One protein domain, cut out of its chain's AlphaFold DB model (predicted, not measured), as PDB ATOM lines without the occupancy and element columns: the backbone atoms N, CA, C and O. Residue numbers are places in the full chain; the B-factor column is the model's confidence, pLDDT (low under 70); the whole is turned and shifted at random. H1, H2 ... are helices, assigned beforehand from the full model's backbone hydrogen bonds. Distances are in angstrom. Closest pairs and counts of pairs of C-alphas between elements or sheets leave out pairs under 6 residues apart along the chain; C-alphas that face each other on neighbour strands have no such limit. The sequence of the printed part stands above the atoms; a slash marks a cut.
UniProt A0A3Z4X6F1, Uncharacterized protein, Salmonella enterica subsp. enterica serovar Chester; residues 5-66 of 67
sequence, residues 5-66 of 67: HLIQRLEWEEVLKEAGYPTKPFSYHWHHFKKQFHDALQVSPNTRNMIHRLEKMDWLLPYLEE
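This is residues 5 to 66 of the 67 residues of an uncharacterized protein of Salmonella enterica subsp. enterica serovar Chester (UniProt A0A3Z4X6F1). What is the main picture? A slanting helical hairpin, H1 and H2, slid lengthwise so that the two helices overlap over only part of their lengths, is joined by a thin stretch of chain with two short helices, H3 and H4, which folds back along H2 on a side away from H1. H2 lies in the middle, with the first part of H1 beside it, H3 near it and H4 packed on its first residues, while residues 56 to 62 stand free. What is printed, and how large is it? The printed part has 62 residues, with four named helices in the order H1, H2, H3, H4 and no named strand, and its class is all helix. It is loose, with a radius of gyration of the C-alphas of 13.4 A, and only just flat, with spans of 43 by 24 by 13 A.

Where are the two long helices? H1 is residues 5 to 18 and begins at C-alpha 5, at (367.902, 242.937, 227.999); it is 20.0 A from first to last C-alpha. H2 is residues 26 to 41, 21.6 A long, and begins at C-alpha 26, at (356.248, 238.856, 222.912). Where are the short ones? H3 is residues 50 to 54. H4 is residues 61 to 64 and ends at C-alpha 64, at (355.012, 231.872, 221.569).

How do H1 and H2 stand? They form a helical hairpin and touch, the closest C-alphas being those of Leu 6 and Phe 33, 6.7 A apart, at a shallow tilt of 15 degrees, opposite ways. H1 touches H2 with residues 6 to 10 alone, and H2 touches H1 with residues 26 to 33 alone. What comes near H2 besides? H4 touches residues 26 to 27 of H2 alone, the closest C-alphas being those of Ser 27 and Leu 64, 6.0 A apart. H3 is close to H2 but not clearly touching, with the C-alphas of Lys 34 and Ile 51 closest at 7.1 A. Which helices stay apart? H1 is apart from H3 and from H4, and H3 and H4 are apart too. What do the backbones show? In H1, H2 and H3 every O i to N i+4 pair is within hydrogen-bond range, and H4, with four residues, is too short for such a pair; its one O i to N i+3 pair is within range.

How far does it reach? The two C-alphas farthest apart, those of Gly 20 and Pro 45, are 43.0 A apart. Is there a cut or a long link? The printed part has no cut, and the links H1 to H2, H2 to H3 and H3 to H4 are short. Where is confidence low? The mean pLDDT of the printed part is 84.1, and residues 42 to 43, 45 and 66 are under 70.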
ATOM      1  N   HIS A   5     368.872 242.001 228.572       71.81
ATOM      2  CA  HIS A   5     367.902 242.937 227.999       71.81
ATOM      3  C   HIS A   5     366.554 242.328 227.610       71.81
ATOM      4  O   HIS A   5     365.652 243.095 227.286       71.81
ATOM      5  N   LEU A   6     366.378 241.000 227.602       79.94
ATOM      6  CA  LEU A   6     365.073 240.429 227.235       79.94
ATOM      7  C   LEU A   6     364.031 240.727 228.317       79.94
ATOM      8  O   LEU A   6     363.010 241.333 228.012       79.94
ATOM      9  N   ILE A   7     364.324 240.364 229.567       82.62
ATOM     10  CA  ILE A   7     363.409 240.573 230.697       82.62
ATOM     11  C   ILE A   7     363.111 242.063 230.885       82.62
ATOM     12  O   ILE A   7     361.950 242.447 230.886       82.62
ATOM     13  N   GLN A   8     364.143 242.914 230.878       84.31
ATOM     14  CA  GLN A   8     363.983 244.372 230.971       84.31
ATOM     15  C   GLN A   8     363.091 244.954 229.864       84.31
ATOM     16  O   GLN A   8     362.339 245.897 230.098       84.31
ATOM     17  N   ARG A   9     363.182 244.427 228.634       85.00
ATOM     18  CA  ARG A   9     362.317 244.874 227.533       85.00
ATOM     19  C   ARG A   9     360.875 244.448 227.761       85.00
ATOM     20  O   ARG A   9     360.000 245.263 227.526       85.00
ATOM     21  N   LEU A  10     360.641 243.215 228.204       87.56
ATOM     22  CA  LEU A  10     359.292 242.716 228.481       87.56
ATOM     23  C   LEU A  10     358.630 243.498 229.621       87.56
ATOM     24  O   LEU A  10     357.501 243.944 229.460       87.56
ATOM     25  N   GLU A  11     359.363 243.757 230.705       87.56
ATOM     26  CA  GLU A  11     358.904 244.619 231.804       87.56
ATOM     27  C   GLU A  11     358.537 246.023 231.298       87.56
ATOM     28  O   GLU A  11     357.524 246.596 231.693       87.56
ATOM     29  N   TRP A  12     359.328 246.584 230.378       87.50
ATOM     30  CA  TRP A  12     359.030 247.895 229.803       87.50
ATOM     31  C   TRP A  12     357.802 247.887 228.882       87.50
ATOM     32  O   TRP A  12     357.039 248.850 228.885       87.50
ATOM     33  N   GLU A  13     357.582 246.817 228.112       89.00
ATOM     34  CA  GLU A  13     356.356 246.663 227.317       89.00
ATOM     35  C   GLU A  13     355.118 246.570 228.226       89.00
ATOM     36  O   GLU A  13     354.100 247.180 227.912       89.00
ATOM     37  N   GLU A  14     355.192 245.903 229.383       87.81
ATOM     38  CA  GLU A  14     354.089 245.901 230.360       87.81
ATOM     39  C   GLU A  14     353.790 247.312 230.886       87.81
ATOM     40  O   GLU A  14     352.636 247.745 230.860       87.81
ATOM     41  N   VAL A  15     354.823 248.078 231.252       90.44
ATOM     42  CA  VAL A  15     354.677 249.481 231.685       90.44
ATOM     43  C   VAL A  15     354.045 250.347 230.588       90.44
ATOM     44  O   VAL A  15     353.159 251.162 230.858       90.44
ATOM     45  N   LEU A  16     354.469 250.179 229.333       88.75
ATOM     46  CA  LEU A  16     353.901 250.907 228.195       88.75
ATOM     47  C   LEU A  16     352.436 250.527 227.945       88.75
ATOM     48  O   LEU A  16     351.623 251.412 227.661       88.75
ATOM     49  N   LYS A  17     352.090 249.245 228.100       89.31
ATOM     50  CA  LYS A  17     350.720 248.735 227.964       89.31
ATOM     51  C   LYS A  17     349.796 249.347 229.012       89.31
ATOM     52  O   LYS A  17     348.717 249.821 228.662       89.31
ATOM     53  N   GLU A  18     350.223 249.384 230.276       91.69
ATOM     54  CA  GLU A  18     349.465 250.008 231.371       91.69
ATOM     55  C   GLU A  18     349.242 251.507 231.146       91.69
ATOM     56  O   GLU A  18     348.172 252.038 231.447       91.69
ATOM     57  N   ALA A  19     350.224 252.188 230.553       91.88
ATOM     58  CA  ALA A  19     350.137 253.600 230.206       91.88
ATOM     59  C   ALA A  19     349.344 253.883 228.907       91.88
ATOM     60  O   ALA A  19     349.189 255.045 228.527       91.88
ATOM     61  N   GLY A  20     348.819 252.851 228.232       91.06
ATOM     62  CA  GLY A  20     347.998 252.981 227.024       91.06
ATOM     63  C   GLY A  20     348.784 253.252 225.738       91.06
ATOM     64  O   GLY A  20     348.202 253.698 224.746       91.06
ATOM     65  N   TYR A  21     350.096 253.003 225.735       90.75
ATOM     66  CA  TYR A  21     350.927 253.116 224.538       90.75
ATOM     67  C   TYR A  21     350.847 251.852 223.673       90.75
ATOM     68  O   TYR A  21     350.605 250.759 224.186       90.75
ATOM     69  N   PRO A  22     351.072 251.971 222.350       86.94
ATOM     70  CA  PRO A  22     351.214 250.806 221.490       86.94
ATOM     71  C   PRO A  22     352.471 250.017 221.875       86.94
ATOM     72  O   PRO A  22     353.576 250.564 221.879       86.94
ATOM     73  N   THR A  23     352.288 248.732 222.159       88.94
ATOM     74  CA  THR A  23     353.349 247.801 222.554       88.94
ATOM     75  C   THR A  23     353.623 246.783 221.465       88.94
ATOM     76  O   THR A  23     352.814 246.568 220.557       88.94
ATOM     77  N   LYS A  24     354.784 246.145 221.545       88.31
ATOM     78  CA  LYS A  24     355.139 245.040 220.663       88.31
ATOM     79  C   LYS A  24     354.782 243.704 221.322       88.31
ATOM     80  O   LYS A  24     354.892 243.573 222.539       88.31
ATOM     81  N   PRO A  25     354.355 242.704 220.534       88.50
ATOM     82  CA  PRO A  25     354.032 241.386 221.066       88.50
ATOM     83  C   PRO A  25     355.298 240.654 221.519       88.50
ATOM     84  O   PRO A  25     356.399 240.914 221.019       88.50
ATOM     85  N   PHE A  26     355.143 239.681 222.418       87.81
ATOM     86  CA  PHE A  26     356.248 238.856 222.912       87.81
ATOM     87  C   PHE A  26     357.062 238.226 221.768       87.81
ATOM     88  O   PHE A  26     358.297 238.244 221.795       87.81
ATOM     89  N   SER A  27     356.381 237.749 220.722       88.12
ATOM     90  CA  SER A  27     356.978 237.148 219.521       88.12
ATOM     91  C   SER A  27     358.054 238.036 218.871       88.12
ATOM     92  O   SER A  27     359.108 237.539 218.451       88.12
ATOM     93  N   TYR A  28     357.861 239.362 218.872       89.31
ATOM     94  CA  TYR A  28     358.841 240.333 218.381       89.31
ATOM     95  C   TYR A  28     360.128 240.322 219.217       89.31
ATOM     96  O   TYR A  28     361.240 240.253 218.678       89.31
ATOM     97  N   HIS A  29     359.991 240.375 220.543       88.19
ATOM     98  CA  HIS A  29     361.129 240.384 221.466       88.19
ATOM     99  C   HIS A  29     361.862 239.042 221.453       88.19
ATOM    100  O   HIS A  29     363.097 239.019 221.431       88.19
ATOM    101  N   TRP A  30     361.117 237.938 221.364       89.81
ATOM    102  CA  TRP A  30     361.669 236.594 221.244       89.81
ATOM    103  C   TRP A  30     362.501 236.422 219.969       89.81
ATOM    104  O   TRP A  30     363.624 235.914 220.015       89.81
ATOM    105  N   HIS A  31     362.011 236.905 218.824       89.06
ATOM    106  CA  HIS A  31     362.767 236.864 217.574       89.06
ATOM    107  C   HIS A  31     364.088 237.643 217.673       89.06
ATOM    108  O   HIS A  31     365.140 237.157 217.245       89.06
ATOM    109  N   HIS A  32     364.059 238.830 218.287       88.50
ATOM    110  CA  HIS A  32     365.263 239.634 218.492       88.50
ATOM    111  C   HIS A  32     366.274 238.931 219.408       88.50
ATOM    112  O   HIS A  32     367.471 238.916 219.108       88.50
ATOM    113  N   PHE A  33     365.802 238.320 220.497       87.31
ATOM    114  CA  PHE A  33     366.639 237.534 221.401       87.31
ATOM    115  C   PHE A  33     367.312 236.367 220.672       87.31
ATOM    116  O   PHE A  33     368.530 236.220 220.754       87.31
ATOM    117  N   LYS A  34     366.561 235.595 219.872       87.56
ATOM    118  CA  LYS A  34     367.118 234.488 219.074       87.56
ATOM    119  C   LYS A  34     368.237 234.942 218.142       87.56
ATOM    120  O   LYS A  34     369.257 234.263 218.044       87.56
ATOM    121  N   LYS A  35     368.070 236.094 217.486       86.94
ATOM    122  CA  LYS A  35     369.098 236.664 216.608       86.94
ATOM    123  C   LYS A  35     370.365 237.022 217.385       86.94
ATOM    124  O   LYS A  35     371.448 236.598 217.001       86.94
ATOM    125  N   GLN A  36     370.231 237.725 218.509       84.00
ATOM    126  CA  GLN A  36     371.377 238.078 219.356       84.00
ATOM    127  C   GLN A  36     372.078 236.843 219.931       84.00
ATOM    128  O   GLN A  36     373.305 236.794 219.982       84.00
ATOM    129  N   PHE A  37     371.304 235.836 220.331       82.81
ATOM    130  CA  PHE A  37     371.822 234.561 220.808       82.81
ATOM    131  C   PHE A  37     372.620 233.829 219.735       82.81
ATOM    132  O   PHE A  37     373.719 233.349 220.002       82.81
ATOM    133  N   HIS A  38     372.097 233.774 218.514       81.62
ATOM    134  CA  HIS A  38     372.800 233.184 217.389       81.62
ATOM    135  C   HIS A  38     374.107 233.944 217.104       81.62
ATOM    136  O   HIS A  38     375.178 233.348 217.109       81.62
ATOM    137  N   ASP A  39     374.052 235.269 216.981       80.69
ATOM    138  CA  ASP A  39     375.223 236.082 216.637       80.69
ATOM    139  C   ASP A  39     376.343 236.009 217.695       80.69
ATOM    140  O   ASP A  39     377.524 236.075 217.359       80.69
ATOM    141  N   ALA A  40     375.997 235.840 218.973       77.44
ATOM    142  CA  ALA A  40     376.966 235.840 220.068       77.44
ATOM    143  C   ALA A  40     377.394 234.445 220.555       77.44
ATOM    144  O   ALA A  40     378.500 234.296 221.075       77.44
ATOM    145  N   LEU A  41     376.532 233.428 220.446       72.88
ATOM    146  CA  LEU A  41     376.723 232.127 221.101       72.88
ATOM    147  C   LEU A  41     376.616 230.927 220.153       72.88
ATOM    148  O   LEU A  41     376.821 229.800 220.603       72.88
ATOM    149  N   GLN A  42     376.366 231.111 218.851       64.88
ATOM    150  CA  GLN A  42     376.297 230.000 217.884       64.88
ATOM    151  C   GLN A  42     377.605 229.188 217.795       64.88
ATOM    152  O   GLN A  42     377.572 228.005 217.455       64.88
ATOM    153  N   VAL A  43     378.751 229.790 218.127       66.31
ATOM    154  CA  VAL A  43     380.073 229.145 218.032       66.31
ATOM    155  C   VAL A  43     380.343 228.088 219.110       66.31
ATOM    156  O   VAL A  43     381.257 227.283 218.939       66.31
ATOM    157  N   SER A  44     379.567 228.040 220.201       70.44
ATOM    158  CA  SER A  44     379.769 227.043 221.259       70.44
ATOM    159  C   SER A  44     378.858 225.813 221.073       70.44
ATOM    160  O   SER A  44     377.638 225.945 220.931       70.44
ATOM    161  N   PRO A  45     379.401 224.579 221.107       69.88
ATOM    162  CA  PRO A  45     378.610 223.351 220.978       69.88
ATOM    163  C   PRO A  45     377.483 223.224 222.014       69.88
ATOM    164  O   PRO A  45     376.426 222.666 221.719       69.88
ATOM    165  N   ASN A  46     377.682 223.779 223.215       73.38
ATOM    166  CA  ASN A  46     376.746 223.661 224.338       73.38
ATOM    167  C   ASN A  46     375.502 224.552 224.190       73.38
ATOM    168  O   ASN A  46     374.444 224.252 224.753       73.38
ATOM    169  N   THR A  47     375.618 225.632 223.422       72.31
ATOM    170  CA  THR A  47     374.580 226.651 223.215       72.31
ATOM    171  C   THR A  47     373.808 226.429 221.914       72.31
ATOM    172  O   THR A  47     372.678 226.897 221.794       72.31
ATOM    173  N   ARG A  48     374.339 225.621 220.982       73.94
ATOM    174  CA  ARG A  48     373.731 225.329 219.668       73.94
ATOM    175  C   ARG A  48     372.277 224.845 219.733       73.94
ATOM    176  O   ARG A  48     371.471 225.234 218.898       73.94
ATOM    177  N   ASN A  49     371.930 224.040 220.739       82.19
ATOM    178  CA  ASN A  49     370.575 223.498 220.927       82.19
ATOM    179  C   ASN A  49     369.795 224.197 222.051       82.19
ATOM    180  O   ASN A  49     368.807 223.658 222.545       82.19
ATOM    181  N   MET A  50     370.268 225.335 222.561       84.62
ATOM    182  CA  MET A  50     369.643 225.983 223.717       84.62
ATOM    183  C   MET A  50     368.287 226.596 223.365       84.62
ATOM    184  O   MET A  50     367.314 226.288 224.039       84.62
ATOM    185  N   ILE A  51     368.199 227.351 222.265       87.38
ATOM    186  CA  ILE A  51     366.930 227.933 221.795       87.38
ATOM    187  C   ILE A  51     365.879 226.848 221.547       87.38
ATOM    188  O   ILE A  51     364.780 226.933 222.077       87.38
ATOM    189  N   HIS A  52     366.249 225.769 220.853       85.94
ATOM    190  CA  HIS A  52     365.344 224.641 220.600       85.94
ATOM    191  C   HIS A  52     364.858 223.945 221.878       85.94
ATOM    192  O   HIS A  52     363.762 223.399 221.912       85.94
ATOM    193  N   ARG A  53     365.681 223.921 222.936       87.25
ATOM    194  CA  ARG A  53     365.270 223.397 224.246       87.25
ATOM    195  C   ARG A  53     364.298 224.345 224.943       87.25
ATOM    196  O   ARG A  53     363.338 223.860 225.523       87.25
ATOM    197  N   LEU A  54     364.543 225.654 224.871       87.69
ATOM    198  CA  LEU A  54     363.678 226.675 225.464       87.69
ATOM    199  C   LEU A  54     362.291 226.682 224.811       87.69
ATOM    200  O   LEU A  54     361.299 226.619 225.522       87.69
ATOM    201  N   GLU A  55     362.214 226.644 223.476       89.50
ATOM    202  CA  GLU A  55     360.943 226.635 222.721       89.50
ATOM    203  C   GLU A  55     360.086 225.378 222.951       89.50
ATOM    204  O   GLU A  55     358.922 225.348 222.572       89.50
ATOM    205  N   LYS A  56     360.642 224.341 223.587       88.69
ATOM    206  CA  LYS A  56     359.916 223.127 223.985       88.69
ATOM    207  C   LYS A  56     359.462 223.128 225.441       88.69
ATOM    208  O   LYS A  56     358.898 222.133 225.883       88.69
ATOM    209  N   MET A  57     359.774 224.168 226.209       89.25
ATOM    210  CA  MET A  57     359.367 224.236 227.607       89.25
ATOM    211  C   MET A  57     357.911 224.681 227.708       89.25
ATOM    212  O   MET A  57     357.543 225.718 227.164       89.25
ATOM    213  N   ASP A  58     357.116 223.933 228.474       89.88
ATOM    214  CA  ASP A  58     355.672 224.160 228.614       89.88
ATOM    215  C   ASP A  58     355.319 225.577 229.088       89.88
ATOM    216  O   ASP A  58     354.290 226.119 228.704       89.88
ATOM    217  N   TRP A  59     356.185 226.204 229.891       86.88
ATOM    218  CA  TRP A  59     355.965 227.564 230.389       86.88
ATOM    219  C   TRP A  59     356.126 228.642 229.311       86.88
ATOM    220  O   TRP A  59     355.596 229.735 229.477       86.88
ATOM    221  N   LEU A  60     356.861 228.363 228.231       86.81
ATOM    222  CA  LEU A  60     357.144 229.332 227.172       86.81
ATOM    223  C   LEU A  60     356.110 229.261 226.038       86.81
ATOM    224  O   LEU A  60     355.856 230.273 225.388       86.81
ATOM    225  N   LEU A  61     355.495 228.092 225.826       85.00
ATOM    226  CA  LEU A  61     354.519 227.861 224.754       85.00
ATOM    227  C   LEU A  61     353.383 228.900 224.710       85.00
ATOM    228  O   LEU A  61     353.159 229.435 223.626       85.00
ATOM    229  N   PRO A  62     352.734 229.281 225.834       86.75
ATOM    230  CA  PRO A  62     351.635 230.247 225.799       86.75
ATOM    231  C   PRO A  62     352.035 231.608 225.218       86.75
ATOM    232  O   PRO A  62     351.228 232.266 224.576       86.75
ATOM    233  N   TYR A  63     353.292 232.015 225.412       83.62
ATOM    234  CA  TYR A  63     353.814 233.297 224.938       83.62
ATOM    235  C   TYR A  63     354.276 233.250 223.478       83.62
ATOM    236  O   TYR A  63     354.355 234.280 222.816       83.62
ATOM    237  N   LEU A  64     354.623 232.063 222.969       82.69
ATOM    238  CA  LEU A  64     355.012 231.872 221.569       82.69
ATOM    239  C   LEU A  64     353.804 231.792 220.632       82.69
ATOM    240  O   LEU A  64     353.952 232.073 219.445       82.69
ATOM    241  N   GLU A  65     352.651 231.387 221.160       78.06
ATOM    242  CA  GLU A  65     351.387 231.253 220.428       78.06
ATOM    243  C   GLU A  65     350.523 232.527 220.471       78.06
ATOM    244  O   GLU A  65     349.561 232.628 219.711       78.06
ATOM    245  N   GLU A  66     350.864 233.504 221.320       68.75
ATOM    246  CA  GLU A  66     350.282 234.852 221.288       68.75
ATOM    247  C   GLU A  66     350.791 235.619 220.047       68.75
ATOM    248  O   GLU A  66     351.914 236.136 220.032       68.75
TER     249      GLU A  66